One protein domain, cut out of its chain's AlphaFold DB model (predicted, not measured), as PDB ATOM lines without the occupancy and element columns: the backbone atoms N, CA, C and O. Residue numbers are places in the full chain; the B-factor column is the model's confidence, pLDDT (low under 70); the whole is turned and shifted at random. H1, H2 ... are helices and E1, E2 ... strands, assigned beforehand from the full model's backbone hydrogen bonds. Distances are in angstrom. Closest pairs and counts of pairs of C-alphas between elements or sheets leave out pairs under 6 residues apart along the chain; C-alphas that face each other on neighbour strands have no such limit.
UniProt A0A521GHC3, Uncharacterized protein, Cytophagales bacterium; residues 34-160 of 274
ATOM      1  N   SER A  34     100.665 146.662  85.217       96.75
ATOM      2  CA  SER A  34      99.754 145.586  84.803       96.75
ATOM      3  C   SER A  34      99.793 144.430  85.794       96.75
ATOM      4  O   SER A  34     100.839 144.163  86.382       96.75
ATOM      5  N   PHE A  35      98.666 143.749  85.962       97.62
ATOM      6  CA  PHE A  35      98.487 142.605  86.846       97.62
ATOM      7  C   PHE A  35      97.716 141.512  86.115       97.62
ATOM      8  O   PHE A  35      96.760 141.803  85.401       97.62
ATOM      9  N   ASP A  36      98.096 140.258  86.318       97.69
ATOM     10  CA  ASP A  36      97.511 139.128  85.601       97.69
ATOM     11  C   ASP A  36      97.373 137.918  86.542       97.69
ATOM     12  O   ASP A  36      98.263 137.643  87.352       97.69
ATOM     13  N   ASN A  37      96.235 137.221  86.493       96.50
ATOM     14  CA  ASN A  37      95.989 136.022  87.303       96.50
ATOM     15  C   ASN A  37      96.339 134.708  86.586       96.50
ATOM     16  O   ASN A  37      95.920 133.645  87.046       96.50
ATOM     17  N   PHE A  38      97.104 134.738  85.490       96.56
ATOM     18  CA  PHE A  38      97.419 133.547  84.700       96.56
ATOM     19  C   PHE A  38      97.914 132.370  85.546       96.56
ATOM     20  O   PHE A  38      97.446 131.252  85.353       96.56
ATOM     21  N   GLN A  39      98.804 132.604  86.519       95.06
ATOM     22  CA  GLN A  39      99.298 131.536  87.395       95.06
ATOM     23  C   GLN A  39      98.152 130.848  88.160       95.06
ATOM     24  O   GLN A  39      98.116 129.622  88.228       95.06
ATOM     25  N   GLN A  40      97.212 131.626  88.708       94.31
ATOM     26  CA  GLN A  40      96.042 131.105  89.419       94.31
ATOM     27  C   GLN A  40      95.185 130.249  88.480       94.31
ATOM     28  O   GLN A  40      94.895 129.091  88.775       94.31
ATOM     29  N   VAL A  41      94.848 130.786  87.308       94.19
ATOM     30  CA  VAL A  41      93.991 130.100  86.334       94.19
ATOM     31  C   VAL A  41      94.658 128.842  85.788       94.19
ATOM     32  O   VAL A  41      93.996 127.815  85.655       94.19
ATOM     33  N   TRP A  42      95.961 128.879  85.517       95.12
ATOM     34  CA  TRP A  42      96.714 127.710  85.073       95.12
ATOM     35  C   TRP A  42      96.671 126.585  86.114       95.12
ATOM     36  O   TRP A  42      96.364 125.451  85.756       95.12
ATOM     37  N   GLN A  43      96.895 126.893  87.399       94.56
ATOM     38  CA  GLN A  43      96.831 125.893  88.470       94.56
ATOM     39  C   GLN A  43      95.433 125.274  88.596       94.56
ATOM     40  O   GLN A  43      95.313 124.093  88.883       94.56
ATOM     41  N   GLU A  44      94.365 126.030  88.369       94.06
ATOM     42  CA  GLU A  44      92.995 125.531  88.543       94.06
ATOM     43  C   GLU A  44      92.467 124.752  87.324       94.06
ATOM     44  O   GLU A  44      91.678 123.813  87.476       94.06
ATOM     45  N   ASN A  45      92.909 125.124  86.117       94.31
ATOM     46  CA  ASN A  45      92.328 124.662  84.850       94.31
ATOM     47  C   ASN A  45      93.246 123.728  84.038       94.31
ATOM     48  O   ASN A  45      92.840 123.247  82.978       94.31
ATOM     49  N   THR A  46      94.472 123.463  84.494       94.00
ATOM     50  CA  THR A  46      95.358 122.497  83.831       94.00
ATOM     51  C   THR A  46      94.854 121.057  83.977       94.00
ATOM     52  O   THR A  46      94.346 120.649  85.025       94.00
ATOM     53  N   ASN A  47      95.034 120.264  82.920       94.25
ATOM     54  CA  ASN A  47      94.748 118.830  82.912       94.25
ATOM     55  C   ASN A  47      95.825 118.001  83.634       94.25
ATOM     56  O   ASN A  47      95.580 116.836  83.956       94.25
ATOM     57  N   ASP A  48      97.000 118.576  83.906       91.88
ATOM     58  CA  ASP A  48      98.075 117.884  84.613       91.88
ATOM     59  C   ASP A  48      97.777 117.798  86.116       91.88
ATOM     60  O   ASP A  48      97.795 118.792  86.845       91.88
ATOM     61  N   LYS A  49      97.542 116.576  86.601       93.38
ATOM     62  CA  LYS A  49      97.226 116.298  88.009       93.38
ATOM     63  C   LYS A  49      98.328 116.736  88.976       93.38
ATOM     64  O   LYS A  49      98.011 117.066  90.113       93.38
ATOM     65  N   ILE A  50      99.594 116.750  88.554       93.62
ATOM     66  CA  ILE A  50     100.724 117.169  89.401       93.62
ATOM     67  C   ILE A  50     100.681 118.684  89.655       93.62
ATOM     68  O   ILE A  50     101.226 119.183  90.642       93.62
ATOM     69  N   HIS A  51     100.040 119.434  88.763       92.44
ATOM     70  CA  HIS A  51      99.954 120.891  88.817       92.44
ATOM     71  C   HIS A  51      98.600 121.386  89.312       92.44
ATOM     72  O   HIS A  51      98.533 122.433  89.962       92.44
ATOM     73  N   ARG A  52      97.542 120.621  89.034       94.19
ATOM     74  CA  ARG A  52      96.164 121.029  89.267       94.19
ATOM     75  C   ARG A  52      95.861 121.260  90.747       94.19
ATOM     76  O   ARG A  52      96.154 120.419  91.592       94.19
ATOM     77  N   VAL A  53      95.200 122.373  91.042       92.81
ATOM     78  CA  VAL A  53      94.594 122.698  92.336       92.81
ATOM     79  C   VAL A  53      93.082 122.562  92.195       92.81
ATOM     80  O   VAL A  53      92.475 123.150  91.302       92.81
ATOM     81  N   SER A  54      92.469 121.755  93.061       90.75
ATOM     82  CA  SER A  54      91.014 121.610  93.093       90.75
ATOM     83  C   SER A  54      90.398 122.775  93.854       90.75
ATOM     84  O   SER A  54      90.769 123.052  94.994       90.75
ATOM     85  N   VAL A  55      89.453 123.449  93.208       89.69
ATOM     86  CA  VAL A  55      88.671 124.544  93.777       89.69
ATOM     87  C   VAL A  55      87.188 124.292  93.497       89.69
ATOM     88  O   VAL A  55      86.873 123.667  92.480       89.69
ATOM     89  N   PRO A  56      86.265 124.770  94.353       86.62
ATOM     90  CA  PRO A  56      84.826 124.623  94.115       86.62
ATOM     91  C   PRO A  56      84.374 125.251  92.793       86.62
ATOM     92  O   PRO A  56      83.479 124.737  92.131       86.62
ATOM     93  N   GLN A  57      85.021 126.351  92.406       86.94
ATOM     94  CA  GLN A  57      84.799 127.037  91.146       86.94
ATOM     95  C   GLN A  57      86.115 127.599  90.625       86.94
ATOM     96  O   GLN A  57      86.870 128.209  91.380       86.94
ATOM     97  N   THR A  58      86.386 127.376  89.340       89.94
ATOM     98  CA  THR A  58      87.593 127.882  88.690       89.94
ATOM     99  C   THR A  58      87.441 129.352  88.321       89.94
ATOM    100  O   THR A  58      86.359 129.829  87.963       89.94
ATOM    101  N   HIS A  59      88.550 130.078  88.397       92.25
ATOM    102  CA  HIS A  59      88.612 131.474  88.008       92.25
ATOM    103  C   HIS A  59      88.738 131.608  86.491       92.25
ATOM    104  O   HIS A  59      89.363 130.792  85.805       92.25
ATOM    105  N   ARG A  60      88.174 132.702  85.978       92.38
ATOM    106  CA  ARG A  60      88.392 133.163  84.604       92.38
ATOM    107  C   ARG A  60      89.758 133.844  84.516       92.38
ATOM    108  O   ARG A  60      90.273 134.359  85.509       92.38
ATOM    109  N   HIS A  61      90.355 133.873  83.328       94.31
ATOM    110  CA  HIS A  61      91.588 134.635  83.107       94.31
ATOM    111  C   HIS A  61      91.269 136.121  83.032       94.31
ATOM    112  O   HIS A  61      90.539 136.542  82.139       94.31
ATOM    113  N   VAL A  62      91.813 136.898  83.967       95.81
ATOM    114  CA  VAL A  62      91.642 138.342  84.076       95.81
ATOM    115  C   VAL A  62      93.000 139.035  84.088       95.81
ATOM    116  O   VAL A  62      93.921 138.640  84.805       95.81
ATOM    117  N   HIS A  63      93.081 140.121  83.327       97.00
ATOM    118  CA  HIS A  63      94.231 141.013  83.270       97.00
ATOM    119  C   HIS A  63      93.775 142.438  83.592       97.00
ATOM    120  O   HIS A  63      92.835 142.952  82.986       97.00
ATOM    121  N   ILE A  64      94.448 143.098  84.530       97.19
ATOM    122  CA  ILE A  64      94.155 144.468  84.955       97.19
ATOM    123  C   ILE A  64      95.329 145.367  84.588       97.19
ATOM    124  O   ILE A  64      96.461 145.117  84.990       97.19
ATOM    125  N   LYS A  65      95.058 146.444  83.853       96.88
ATOM    126  CA  LYS A  65      96.027 147.501  83.548       96.88
ATOM    127  C   LYS A  65      95.634 148.771  84.272       96.88
ATOM    128  O   LYS A  65      94.501 149.225  84.147       96.88
ATOM    129  N   CYS A  66      96.570 149.360  84.987       95.31
ATOM    130  CA  CYS A  66      96.387 150.592  85.726       95.31
ATOM    131  C   CYS A  66      97.370 151.639  85.204       95.31
ATOM    132  O   CYS A  66      98.562 151.366  85.088       95.31
ATOM    133  N   SER A  67      96.867 152.833  84.904       92.50
ATOM    134  CA  SER A  67      97.682 153.990  84.530       92.50
ATOM    135  C   SER A  67      97.306 155.183  85.398       92.50
ATOM    136  O   SER A  67      96.129 155.559  85.458       92.50
ATOM    137  N   VAL A  68      98.293 155.770  86.065       86.62
ATOM    138  CA  VAL A  68      98.106 156.965  86.901       86.62
ATOM    139  C   VAL A  68      98.090 158.211  86.016       86.62
ATOM    140  O   VAL A  68      98.946 158.362  85.144       86.62
ATOM    141  N   ASP A  69      97.125 159.109  86.225       79.75
ATOM    142  CA  ASP A  69      97.119 160.394  85.523       79.75
ATOM    143  C   ASP A  69      98.268 161.291  86.019       79.75
ATOM    144  O   ASP A  69      98.582 161.348  87.210       79.75
ATOM    145  N   SER A  70      98.866 162.026  85.088       63.97
ATOM    146  CA  SER A  70      99.961 162.983  85.262       63.97
ATOM    147  C   SER A  70      99.717 164.051  86.336       63.97
ATOM    148  O   SER A  70     100.670 164.537  86.944       63.97
ATOM    149  N   VAL A  71      98.452 164.391  86.602       64.00
ATOM    150  CA  VAL A  71      98.052 165.392  87.608       64.00
ATOM    151  C   VAL A  71      98.015 164.800  89.030       64.00
ATOM    152  O   VAL A  71      98.022 165.541  90.013       64.00
ATOM    153  N   GLY A  72      98.068 163.468  89.157       61.00
ATOM    154  CA  GLY A  72      98.039 162.746  90.426       61.00
ATOM    155  C   GLY A  72      96.648 162.733  91.067       61.00
ATOM    156  O   GLY A  72      95.997 163.760  91.224       61.00
ATOM    157  N   GLY A  73      96.182 161.553  91.476       76.31
ATOM    158  CA  GLY A  73      94.936 161.398  92.242       76.31
ATOM    159  C   GLY A  73      93.825 160.624  91.536       76.31
ATOM    160  O   GLY A  73      92.891 160.188  92.207       76.31
ATOM    161  N   THR A  74      93.951 160.371  90.231       88.38
ATOM    162  CA  THR A  74      93.101 159.431  89.488       88.38
ATOM    163  C   THR A  74      93.940 158.320  88.861       88.38
ATOM    164  O   THR A  74      95.082 158.515  88.439       88.38
ATOM    165  N   ILE A  75      93.375 157.118  88.837       91.94
ATOM    166  CA  ILE A  75      93.974 155.921  88.256       91.94
ATOM    167  C   ILE A  75      92.936 155.335  87.310       91.94
ATOM    168  O   ILE A  75      91.846 154.942  87.728       91.94
ATOM    169  N   LYS A  76      93.280 155.260  86.029       94.19
ATOM    170  CA  LYS A  76      92.474 154.537  85.051       94.19
ATOM    171  C   LYS A  76      92.806 153.057  85.172       94.19
ATOM    172  O   LYS A  76      93.955 152.670  84.986       94.19
ATOM    173  N   MET A  77      91.806 152.242  85.480       95.12
ATOM    174  CA  MET A  77      91.906 150.790  85.560       95.12
ATOM    175  C   MET A  77      91.133 150.169  84.399       95.12
ATOM    176  O   MET A  77      89.926 150.341  84.287       95.12
ATOM    177  N   THR A  78      91.813 149.431  83.533       96.62
ATOM    178  CA  THR A  78      91.217 148.709  82.410       96.62
ATOM    179  C   THR A  78      91.324 147.212  82.661       96.62
ATOM    180  O   THR A  78      92.406 146.704  82.945       96.62
ATOM    181  N   ILE A  79      90.196 146.515  82.574       95.81
ATOM    182  CA  ILE A  79      90.048 145.112  82.962       95.81
ATOM    183  C   ILE A  79      89.722 144.302  81.714       95.81
ATOM    184  O   ILE A  79      88.770 144.619  80.999       95.81
ATOM    185  N   TYR A  80      90.494 143.253  81.470       96.12
ATOM    186  CA  TYR A  80      90.336 142.353  80.339       96.12
ATOM    187  C   TYR A  80      90.074 140.929  80.804       96.12
ATOM    188  O   TYR A  80      90.545 140.514  81.861       96.12
ATOM    189  N   GLU A  81      89.383 140.175  79.960       93.81
ATOM    190  CA  GLU A  81      89.279 138.730  80.031       93.81
ATOM    191  C   GLU A  81      90.107 138.060  78.932       93.81
ATOM    192  O   GLU A  81      90.151 138.500  77.775       93.81
ATOM    193  N   GLY A  82      90.672 136.913  79.300       92.25
ATOM    194  CA  GLY A  82      91.339 135.999  78.401       92.25
ATOM    195  C   GLY A  82      92.787 136.389  78.148       92.25
ATOM    196  O   GLY A  82      93.283 137.445  78.546       92.25
ATOM    197  N   ARG A  83      93.475 135.501  77.434       90.88
ATOM    198  CA  ARG A  83      94.897 135.654  77.144       90.88
ATOM    199  C   ARG A  83      95.155 136.877  76.264       90.88
ATOM    200  O   ARG A  83      94.381 137.161  75.353       90.88
ATOM    201  N   ASN A  84      96.260 137.578  76.520       89.62
ATOM    202  CA  ASN A  84      96.707 138.758  75.765       89.62
ATOM    203  C   ASN A  84      95.647 139.858  75.591       89.62
ATOM    204  O   ASN A  84      95.615 140.522  74.558       89.62
ATOM    205  N   ASN A  85      94.823 140.108  76.613       92.62
ATOM    206  CA  ASN A  85      93.810 141.172  76.600       92.62
ATOM    207  C   ASN A  85      92.722 140.982  75.524       92.62
ATOM    208  O   ASN A  85      92.266 141.961  74.934       92.62
ATOM    209  N   LYS A  86      92.327 139.729  75.253       92.50
ATOM    210  CA  LYS A  86      91.399 139.368  74.168       92.50
ATOM    211  C   LYS A  86      90.070 140.128  74.223       92.50
ATOM    212  O   LYS A  86      89.633 140.649  73.202       92.50
ATOM    213  N   THR A  87      89.444 140.192  75.397       94.81
ATOM    214  CA  THR A  87      88.133 140.825  75.580       94.81
ATOM    215  C   THR A  87      88.235 141.929  76.622       94.81
ATOM    216  O   THR A  87      88.635 141.674  77.752       94.81
ATOM    217  N   LEU A  88      87.856 143.160  76.281       95.31
ATOM    218  CA  LEU A  88      87.716 144.237  77.264       95.31
ATOM    219  C   LEU A  88      86.431 144.027  78.079       95.31
ATOM    220  O   LEU A  88      85.351 143.975  77.499       95.31
ATOM    221  N   LEU A  89      86.539 143.940  79.407       92.94
ATOM    222  CA  LEU A  89      85.384 143.826  80.306       92.94
ATOM    223  C   LEU A  89      84.903 145.192  80.794       92.94
ATOM    224  O   LEU A  89      83.709 145.477  80.778       92.94
ATOM    225  N   ALA A  90      85.832 146.027  81.264       94.06
ATOM    226  CA  ALA A  90      85.500 147.308  81.871       94.06
ATOM    227  C   ALA A  90      86.669 148.291  81.817       94.06
ATOM    228  O   ALA A  90      87.842 147.917  81.770       94.06
ATOM    229  N   THR A  91      86.339 149.577  81.885       95.31
ATOM    230  CA  THR A  91      87.274 150.637  82.267       95.31
ATOM    231  C   THR A  91      86.670 151.387  83.441       95.31
ATOM    232  O   THR A  91      85.505 151.766  83.394       95.31
ATOM    233  N   LYS A  92      87.468 151.563  84.488       94.06
ATOM    234  CA  LYS A  92      87.095 152.131  85.776       94.06
ATOM    235  C   LYS A  92      88.008 153.300  86.103       94.06
ATOM    236  O   LYS A  92      89.199 153.270  85.782       94.06
ATOM    237  N   THR A  93      87.463 154.312  86.759       93.44
ATOM    238  CA  THR A  93      88.242 155.430  87.296       93.44
ATOM    239  C   THR A  93      88.304 155.307  88.805       93.44
ATOM    240  O   THR A  93      87.291 155.408  89.491       93.44
ATOM    241  N   LEU A  94      89.503 155.096  89.327       91.19
ATOM    242  CA  LEU A  94      89.766 155.089  90.755       91.19
ATOM    243  C   LEU A  94      90.240 156.486  91.145       91.19
ATOM    244  O   LEU A  94      91.195 156.978  90.547       91.19
ATOM    245  N   ALA A  95      89.618 157.120  92.134       90.06
ATOM    246  CA  ALA A  95      90.086 158.405  92.648       90.06
ATOM    247  C   ALA A  95      90.453 158.304  94.126       90.06
ATOM    248  O   ALA A  95      89.721 157.724  94.928       90.06
ATOM    249  N   ILE A  96      91.597 158.882  94.483       87.44
ATOM    250  CA  ILE A  96      92.126 158.862  95.846       87.44
ATOM    251  C   ILE A  96      92.000 160.260  96.425       87.44
ATOM    252  O   ILE A  96      92.488 161.235  95.857       87.44
ATOM    253  N   GLN A  97      91.360 160.360  97.582       87.81
ATOM    254  CA  GLN A  97      91.125 161.631  98.252       87.81
ATOM    255  C   GLN A  97      91.538 161.536  99.716       87.81
ATOM    256  O   GLN A  97      91.311 160.522 100.375       87.81
ATOM    257  N   LYS A  98      92.120 162.615 100.247       86.69
ATOM    258  CA  LYS A  98      92.276 162.781 101.695       86.69
ATOM    259  C   LYS A  98      91.074 163.545 102.237       86.69
ATOM    260  O   LYS A  98      90.879 164.703 101.885       86.69
ATOM    261  N   GLN A  99      90.300 162.925 103.119       85.88
ATOM    262  CA  GLN A  99      89.163 163.550 103.792       85.88
ATOM    263  C   GLN A  99      89.356 163.453 105.304       85.88
ATOM    264  O   GLN A  99      89.480 162.361 105.846       85.88
ATOM    265  N   LYS A 100      89.417 164.603 105.992       87.19
ATOM    266  CA  LYS A 100      89.578 164.691 107.461       87.19
ATOM    267  C   LYS A 100      90.750 163.857 108.023       87.19
ATOM    268  O   LYS A 100      90.668 163.325 109.121       87.19
ATOM    269  N   GLY A 101      91.846 163.753 107.268       85.31
ATOM    270  CA  GLY A 101      93.031 162.975 107.656       85.31
ATOM    271  C   GLY A 101      93.002 161.499 107.242       85.31
ATOM    272  O   GLY A 101      94.014 160.820 107.388       85.31
ATOM    273  N   GLU A 102      91.902 161.012 106.667       90.25
ATOM    274  CA  GLU A 102      91.779 159.648 106.150       90.25
ATOM    275  C   GLU A 102      91.996 159.603 104.639       90.25
ATOM    276  O   GLU A 102      91.495 160.455 103.905       90.25
ATOM    277  N   THR A 103      92.702 158.579 104.164       91.06
ATOM    278  CA  THR A 103      92.760 158.255 102.736       91.06
ATOM    279  C   THR A 103      91.502 157.482 102.357       91.06
ATOM    280  O   THR A 103      91.143 156.507 103.020       91.06
ATOM    281  N   ARG A 104      90.835 157.905 101.288       92.19
ATOM    282  CA  ARG A 104      89.635 157.265 100.754       92.19
ATOM    283  C   ARG A 104      89.778 157.010  99.263       92.19
ATOM    284  O   ARG A 104      90.422 157.792  98.566       92.19
ATOM    285  N   LEU A 105      89.173 155.923  98.802       91.25
ATOM    286  CA  LEU A 105      89.129 155.509  97.404       91.25
ATOM    287  C   LEU A 105      87.679 155.532  96.924       91.25
ATOM    288  O   LEU A 105      86.812 154.960  97.579       91.25
ATOM    289  N   THR A 106      87.426 156.146  95.775       91.31
ATOM    290  CA  THR A 106      86.174 155.979  95.028       91.31
ATOM    291  C   THR A 106      86.442 155.177  93.759       91.31
ATOM    292  O   THR A 106      87.515 155.288  93.165       91.31
ATOM    293  N   ILE A 107      85.466 154.371  93.345       91.25
ATOM    294  CA  ILE A 107      85.456 153.663  92.061       91.25
ATOM    295  C   ILE A 107      84.313 154.270  91.251       91.25
ATOM    296  O   ILE A 107      83.181 154.279  91.720       91.25
ATOM    297  N   ASP A 108      84.601 154.845  90.087       91.50
ATOM    298  CA  ASP A 108      83.631 155.548  89.231       91.50
ATOM    299  C   ASP A 108      82.796 156.609  89.978       91.50
ATOM    300  O   ASP A 108      81.619 156.815  89.697       91.50
ATOM    301  N   GLY A 109      83.392 157.274  90.973       88.12
ATOM    302  CA  GLY A 109      82.697 158.280  91.783       88.12
ATOM    303  C   GLY A 109      81.642 157.723  92.749       88.12
ATOM    304  O   GLY A 109      80.921 158.509  93.359       88.12
ATOM    305  N   GLN A 110      81.562 156.397  92.923       89.56
ATOM    306  CA  GLN A 110      80.733 155.758  93.947       89.56
ATOM    307  C   GLN A 110      81.180 156.140  95.371       89.56
ATOM    308  O   GLN A 110      82.186 156.825  95.578       89.56
ATOM    309  N   ASN A 111      80.427 155.660  96.366       89.56
ATOM    310  CA  ASN A 111      80.678 155.924  97.779       89.56
ATOM    311  C   ASN A 111      82.143 155.636  98.160       89.56
ATOM    312  O   ASN A 111      82.633 154.529  97.925       89.56
ATOM    313  N   PRO A 112      82.849 156.612  98.757       91.62
ATOM    314  CA  PRO A 112      84.250 156.451  99.098       91.62
ATOM    315  C   PRO A 112      84.425 155.421 100.212       91.62
ATOM    316  O   PRO A 112      83.845 155.564 101.289       91.62
ATOM    317  N   VAL A 113      85.299 154.445  99.984       92.56
ATOM    318  CA  VAL A 113      85.726 153.476 100.998       92.56
ATOM    319  C   VAL A 113      87.022 153.934 101.647       92.56
ATOM    320  O   VAL A 113      87.891 154.521 100.989       92.56
ATOM    321  N   ARG A 114      87.178 153.683 102.950       94.25
ATOM    322  CA  ARG A 114      88.430 154.001 103.639       94.25
ATOM    323  C   ARG A 114      89.556 153.108 103.118       94.25
ATOM    324  O   ARG A 114      89.353 151.930 102.831       94.25
ATOM    325  N   VAL A 115      90.749 153.685 103.004       94.12
ATOM    326  CA  VAL A 115      91.969 152.985 102.602       94.12
ATOM    327  C   VAL A 115      92.984 153.042 103.732       94.12
ATOM    328  O   VAL A 115      93.365 154.121 104.193       94.12
ATOM    329  N   GLN A 116      93.463 151.874 104.138       93.81
ATOM    330  CA  GLN A 116      94.621 151.743 105.004       93.81
ATOM    331  C   GLN A 116      95.871 151.592 104.138       93.81
ATOM    332  O   GLN A 116      96.047 150.581 103.462       93.81
ATOM    333  N   LEU A 117      96.740 152.602 104.156       90.69
ATOM    334  CA  LEU A 117      98.043 152.526 103.498       90.69
ATOM    335  C   LEU A 117      99.005 151.670 104.328       90.69
ATOM    336  O   LEU A 117      98.993 151.722 105.560       90.69
ATOM    337  N   ARG A 118      99.856 150.916 103.638       89.25
ATOM    338  CA  ARG A 118     100.898 150.053 104.201       89.25
ATOM    339  C   ARG A 118     102.240 150.333 103.517       89.25
ATOM    340  O   ARG A 118     102.244 150.895 102.422       89.25
ATOM    341  N   PRO A 119     103.376 149.937 104.121       88.19
ATOM    342  CA  PRO A 119     104.690 150.109 103.497       88.19
ATOM    343  C   PRO A 119     104.808 149.469 102.106       88.19
ATOM    344  O   PRO A 119     105.500 150.002 101.247       88.19
ATOM    345  N   ASP A 120     104.117 148.353 101.880       90.19
ATOM    346  CA  ASP A 120     104.156 147.553 100.656       90.19
ATOM    347  C   ASP A 120     102.843 147.600  99.851       90.19
ATOM    348  O   ASP A 120     102.672 146.822  98.915       90.19
ATOM    349  N   GLY A 121     101.915 148.503 100.184       93.44
ATOM    350  CA  GLY A 121     100.682 148.687  99.418       93.44
ATOM    351  C   GLY A 121      99.515 149.239 100.233       93.44
ATOM    352  O   GLY A 121      99.656 150.271 100.890       93.44
ATOM    353  N   PHE A 122      98.332 148.628 100.137       94.12
ATOM    354  CA  PHE A 122      97.118 149.120 100.796       94.12
ATOM    355  C   PHE A 122      96.010 148.066 100.929       94.12
ATOM    356  O   PHE A 122      95.981 147.074 100.202       94.12
ATOM    357  N   ASP A 123      95.035 148.364 101.787       94.50
ATOM    358  CA  ASP A 123      93.763 147.646 101.892       94.50
ATOM    359  C   ASP A 123      92.590 148.626 101.892       94.50
ATOM    360  O   ASP A 123      92.651 149.679 102.533       94.50
ATOM    361  N   THR A 124      91.502 148.274 101.210       93.56
ATOM    362  CA  THR A 124      90.209 148.931 101.435       93.56
ATOM    363  C   THR A 124      89.529 148.380 102.692       93.56
ATOM    364  O   THR A 124      89.735 147.227 103.063       93.56
ATOM    365  N   GLU A 125      88.694 149.197 103.337       88.50
ATOM    366  CA  GLU A 125      87.990 148.914 104.604       88.50
ATOM    367  C   GLU A 125      87.268 147.559 104.650       88.50
ATOM    368  O   GLU A 125      87.230 146.912 105.691       88.50
ATOM    369  N   PHE A 126      86.758 147.096 103.507       85.94
ATOM    370  CA  PHE A 126      86.034 145.829 103.377       85.94
ATOM    371  C   PHE A 126      86.819 144.753 102.607       85.94
ATOM    372  O   PHE A 126      86.252 143.757 102.166       85.94
ATOM    373  N   GLY A 127      88.123 144.958 102.389       86.88
ATOM    374  CA  GLY A 127      89.006 143.998 101.716       86.88
ATOM    375  C   GLY A 127      88.681 143.748 100.239       86.88
ATOM    376  O   GLY A 127      89.143 142.760  99.667       86.88
ATOM    377  N   GLN A 128      87.892 144.627  99.620       88.75
ATOM    378  CA  GLN A 128      87.448 144.508  98.230       88.75
ATOM    379  C   GLN A 128      88.596 144.676  97.231       88.75
ATOM    380  O   GLN A 128      88.601 144.044  96.178       88.75
ATOM    381  N   VAL A 129      89.569 145.529  97.554       92.06
ATOM    382  CA  VAL A 129      90.798 145.697  96.779       92.06
ATOM    383  C   VAL A 129      91.949 145.775  97.764       92.06
ATOM    384  O   VAL A 129      91.929 146.582  98.696       92.06
ATOM    385  N   ARG A 130      92.942 144.913  97.573       94.56
ATOM    386  CA  ARG A 130      94.141 144.869  98.411       94.56
ATOM    387  C   ARG A 130      95.357 144.716  97.527       94.56
ATOM    388  O   ARG A 130      95.333 143.927  96.589       94.56
ATOM    389  N   LEU A 131      96.416 145.440  97.834       95.25
ATOM    390  CA  LEU A 131      97.703 145.304  97.171       95.25
ATOM    391  C   LEU A 131      98.754 145.143  98.256       95.25
ATOM    392  O   LEU A 131      98.896 146.051  99.067       95.25
ATOM    393  N   HIS A 132      99.485 144.031  98.251       95.12
ATOM    394  CA  HIS A 132     100.646 143.805  99.122       95.12
ATOM    395  C   HIS A 132     101.807 143.326  98.248       95.12
ATOM    396  O   HIS A 132     101.704 142.300  97.565       95.12
ATOM    397  N   GLY A 133     102.883 144.111  98.209       93.69
ATOM    398  CA  GLY A 133     104.000 143.939  97.287       93.69
ATOM    399  C   GLY A 133     103.534 143.903  95.828       93.69
ATOM    400  O   GLY A 133     102.957 144.860  95.306       93.69
ATOM    401  N   ASP A 134     103.763 142.762  95.179       94.25
ATOM    402  CA  ASP A 134     103.436 142.523  93.768       94.25
ATOM    403  C   ASP A 134     102.137 141.742  93.555       94.25
ATOM    404  O   ASP A 134     101.875 141.266  92.453       94.25
ATOM    405  N   THR A 135     101.316 141.561  94.590       96.62
ATOM    406  CA  THR A 135     100.051 140.832  94.458       96.62
ATOM    407  C   THR A 135      98.867 141.757  94.694       96.62
ATOM    408  O   THR A 135      98.740 142.367  95.754       96.62
ATOM    409  N   LEU A 136      97.989 141.835  93.698       96.69
ATOM    410  CA  LEU A 136      96.707 142.518  93.756       96.69
ATOM    411  C   LEU A 136      95.610 141.478  94.000       96.69
ATOM    412  O   LEU A 136      95.440 140.545  93.217       96.69
ATOM    413  N   TRP A 137      94.845 141.655  95.071       95.31
ATOM    414  CA  TRP A 137      93.627 140.900  95.327       95.31
ATOM    415  C   TRP A 137      92.413 141.750  95.001       95.31
ATOM    416  O   TRP A 137      92.274 142.863  95.515       95.31
ATOM    417  N   VAL A 138      91.511 141.195  94.196       93.38
ATOM    418  CA  VAL A 138      90.241 141.830  93.845       93.38
ATOM    419  C   VAL A 138      89.094 140.934  94.286       93.38
ATOM    420  O   VAL A 138      88.936 139.812  93.810       93.38
ATOM    421  N   ASN A 139      88.299 141.462  95.210       89.06
ATOM    422  CA  ASN A 139      87.064 140.888  95.721       89.06
ATOM    423  C   ASN A 139      85.922 141.913  95.613       89.06
ATOM    424  O   ASN A 139      85.325 142.309  96.614       89.06
ATOM    425  N   HIS A 140      85.681 142.420  94.403       85.81
ATOM    426  CA  HIS A 140      84.655 143.429  94.148       85.81
ATOM    427  C   HIS A 140      83.847 143.054  92.899       85.81
ATOM    428  O   HIS A 140      84.428 143.049  91.811       85.81
ATOM    429  N   PRO A 141      82.530 142.795  93.012       80.50
ATOM    430  CA  PRO A 141      81.712 142.318  91.894       80.50
ATOM    431  C   PRO A 141      81.673 143.302  90.714       80.50
ATOM    432  O   PRO A 141      81.708 142.868  89.566       80.50
ATOM    433  N   ASP A 142      81.696 144.615  90.981       78.94
ATOM    434  CA  ASP A 142      81.730 145.635  89.916       78.94
ATOM    435  C   ASP A 142      83.085 145.744  89.193       78.94
ATOM    436  O   ASP A 142      83.170 146.398  88.151       78.94
ATOM    437  N   LEU A 143      84.152 145.156  89.748       82.31
ATOM    438  CA  LEU A 143      85.460 145.089  89.091       82.31
ATOM    439  C   LEU A 143      85.607 143.763  88.349       82.31
ATOM    440  O   LEU A 143      85.946 143.744  87.169       82.31
ATOM    441  N   VAL A 144      85.337 142.655  89.037       82.44
ATOM    442  CA  VAL A 144      85.391 141.310  88.470       82.44
ATOM    443  C   VAL A 144      84.261 140.488  89.076       82.44
ATOM    444  O   VAL A 144      84.118 140.427  90.294       82.44
ATOM    445  N   GLN A 145      83.466 139.831  88.230       76.38
ATOM    446  CA  GLN A 145      82.410 138.941  88.704       76.38
ATOM    447  C   GLN A 145      83.018 137.746  89.451       76.38
ATOM    448  O   GLN A 145      83.847 137.010  88.906       76.38
ATOM    449  N   ILE A 146      82.590 137.561  90.700       68.62
ATOM    450  CA  ILE A 146      83.039 136.491  91.594       68.62
ATOM    451  C   ILE A 146      81.827 135.651  91.958       68.62
ATOM    452  O   ILE A 146      80.875 136.140  92.564       68.62
ATOM    453  N   ASN A 147      81.881 134.374  91.614       61.69
ATOM    454  CA  ASN A 147      80.793 133.438  91.843       61.69
ATOM    455  C   ASN A 147      81.086 132.606  93.105       61.69
ATOM    456  O   ASN A 147      81.284 131.405  93.030       61.69
ATOM    457  N   GLY A 148      81.148 133.221  94.290       55.94
ATOM    458  CA  GLY A 148      81.281 132.431  95.532       55.94
ATOM    459  C   GLY A 148      82.006 133.073  96.708       55.94
ATOM    460  O   GLY A 148      82.636 132.373  97.499       55.94
ATOM    461  N   GLY A 149      81.879 134.391  96.870       55.34
ATOM    462  CA  GLY A 149      82.296 135.095  98.086       55.34
ATOM    463  C   GLY A 149      83.813 135.323  98.230       55.34
ATOM    464  O   GLY A 149      84.576 135.083  97.297       55.34
ATOM    465  N   PRO A 150      84.279 135.796  99.407       56.34
ATOM    466  CA  PRO A 150      85.649 136.292  99.606       56.34
ATOM    467  C   PRO A 150      86.767 135.260  99.415       56.34
ATOM    468  O   PRO A 150      87.901 135.630  99.110       56.34
ATOM    469  N   ALA A 151      86.460 133.971  99.585       59.78
ATOM    470  CA  ALA A 151      87.399 132.873  99.343       59.78
ATOM    471  C   ALA A 151      87.746 132.696  97.849       59.78
ATOM    472  O   ALA A 151      88.687 131.976  97.529       59.78
ATOM    473  N   GLN A 152      87.025 133.376  96.952       75.31
ATOM    474  CA  GLN A 152      87.256 133.402  95.506       75.31
ATOM    475  C   GLN A 152      87.784 134.761  95.014       75.31
ATOM    476  O   GLN A 152      87.523 135.187  93.888       75.31
ATOM    477  N   ALA A 153      88.499 135.496  95.872       88.06
ATOM    478  CA  ALA A 153      89.169 136.712  95.433       88.06
ATOM    479  C   ALA A 153      90.158 136.388  94.300       88.06
ATOM    480  O   ALA A 153      90.993 135.487  94.423       88.06
ATOM    481  N   TYR A 154      90.116 137.178  93.229       93.56
ATOM    482  CA  TYR A 154      91.101 137.083  92.159       93.56
ATOM    483  C   TYR A 154      92.461 137.486  92.709       93.56
ATOM    484  O   TYR A 154      92.595 138.563  93.292       93.56
ATOM    485  N   ARG A 155      93.469 136.637  92.509       94.75
ATOM    486  CA  ARG A 155      94.854 136.896  92.894       94.75
ATOM    487  C   ARG A 155      95.671 137.174  91.637       94.75
ATOM    488  O   ARG A 155      96.089 136.249  90.944       94.75
ATOM    489  N   LEU A 156      95.923 138.449  91.371       97.06
ATOM    490  CA  LEU A 156      96.681 138.903  90.212       97.06
ATOM    491  C   LEU A 156      98.113 139.256  90.620       97.06
ATOM    492  O   LEU A 156      98.331 139.984  91.588       97.06
ATOM    493  N   LEU A 157      99.093 138.756  89.875       96.81
ATOM    494  CA  LEU A 157     100.501 139.092  90.061       96.81
ATOM    495  C   LEU A 157     100.883 140.267  89.171       96.81
ATOM    496  O   LEU A 157     100.465 140.332  88.016       96.81
ATOM    497  N   ARG A 158     101.703 141.180  89.692       96.69
ATOM    498  CA  ARG A 158     102.263 142.284  88.920       96.69
ATOM    499  C   ARG A 158     103.108 141.728  87.778       96.69
ATOM    500  O   ARG A 158     104.032 140.942  87.978       96.69
ATOM    501  N   CYS A 159     102.793 142.179  86.577       97.19
ATOM    502  CA  CYS A 159     103.498 141.844  85.359       97.19
ATOM    503  C   CYS A 159     104.837 142.576  85.306       97.19
ATOM    504  O   CYS A 159     104.886 143.807  85.378       97.19
ATOM    505  N   ARG A 160     105.917 141.831  85.079       96.19
ATOM    506  CA  ARG A 160     107.209 142.401  84.698       96.19
ATOM    507  C   ARG A 160     107.356 142.304  83.189       96.19
ATOM    508  O   ARG A 160     107.164 141.237  82.609       96.19
TER     509      ARG A 160
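Overview. This is residues 34 to 160 of the 274 residues of an uncharacterized protein of Cytophagales bacterium (UniProt A0A521GHC3). Ten strands form a small closed barrel of uneven walls: the long strands E2, E3 and E4 make one wall, the short strands E6 to E9 make another that runs crosswise to it, and E5, E10 and E1 complete the ring. The short helix H1 is outside the barrel near E10, and the link after it, residues 46 to 61, reaches out to one end of the long axis, while the turn between E4 and E5 makes the other end. The printed part has 127 residues with one named helix and ten named strands, in the order E1, H1, E2 to E10; the class is mostly strand, with strands holding 60 of the 68 residues in named elements, and neighbours round the ring are antiparallel. It is compact, with a radius of gyration of the C-alphas of 15.3 A, yet only just elongated, spanning 52 by 26 by 25 A.

Along the chain. E4, the longest strand, takes residues 87 to 99 and measures 36.2 A from first to last C-alpha, ending at C-alpha 99 (89.163, 163.550, 103.792). E3 is residues 74 to 81, 23.1 A, and E2 is residues 62 to 68, 19.9 A. E5 is residues 102 to 107, 16.6 A, and E6 is residues 113 to 118, 15.9 A. E7 is residues 121 to 124, E8 129 to 132, E9 135 to 138, and E10 154 to 158, ending at C-alpha 158 (102.263, 142.284, 88.920). E1, residues 34 to 36, begins at C-alpha 34 (99.754, 145.586, 84.803), and H1 is residues 38 to 45, 10.2 A.

Arrangement. E2 to E10 form a meander, each strand the antiparallel neighbour of the one before. In the hairpin of E3 and E4, directions 155 degrees apart, N 77 and O 92 are 2.8 A apart, within hydrogen-bond range. In the hairpin of E5 and E6, at 120 degrees, N 115 and O 103 are 2.8 A apart. E6 is staggered, pairing with E5 over residues 113 to 115 and with E7 over 115 to 118. E10 and E1 close the ring at 133 degrees, with N 36 and O 157 2.9 A apart. H1 is on the barrel, outside it and over E10, at a height over the sheet of 9.9 A; its closest C-alphas to E10 are those of Gln 40 and Arg 155, 6.9 A apart. It only just stands up from the sheet, its line rising 42 degrees. Every O i to N i+4 pair of H1 is within hydrogen-bond range. E2 and E7 are apart.

Size, cuts and confidence. The two C-alphas farthest apart, those of Asp 48 and Lys 100, are 52.8 A from each other. The printed part has no cut. The links H1 to E2 and E9 to E10 are long, with 16 and 15 residues. The mean pLDDT of the printed part is 89.5, and residues 70 to 72 and 146 to 151 are under 70.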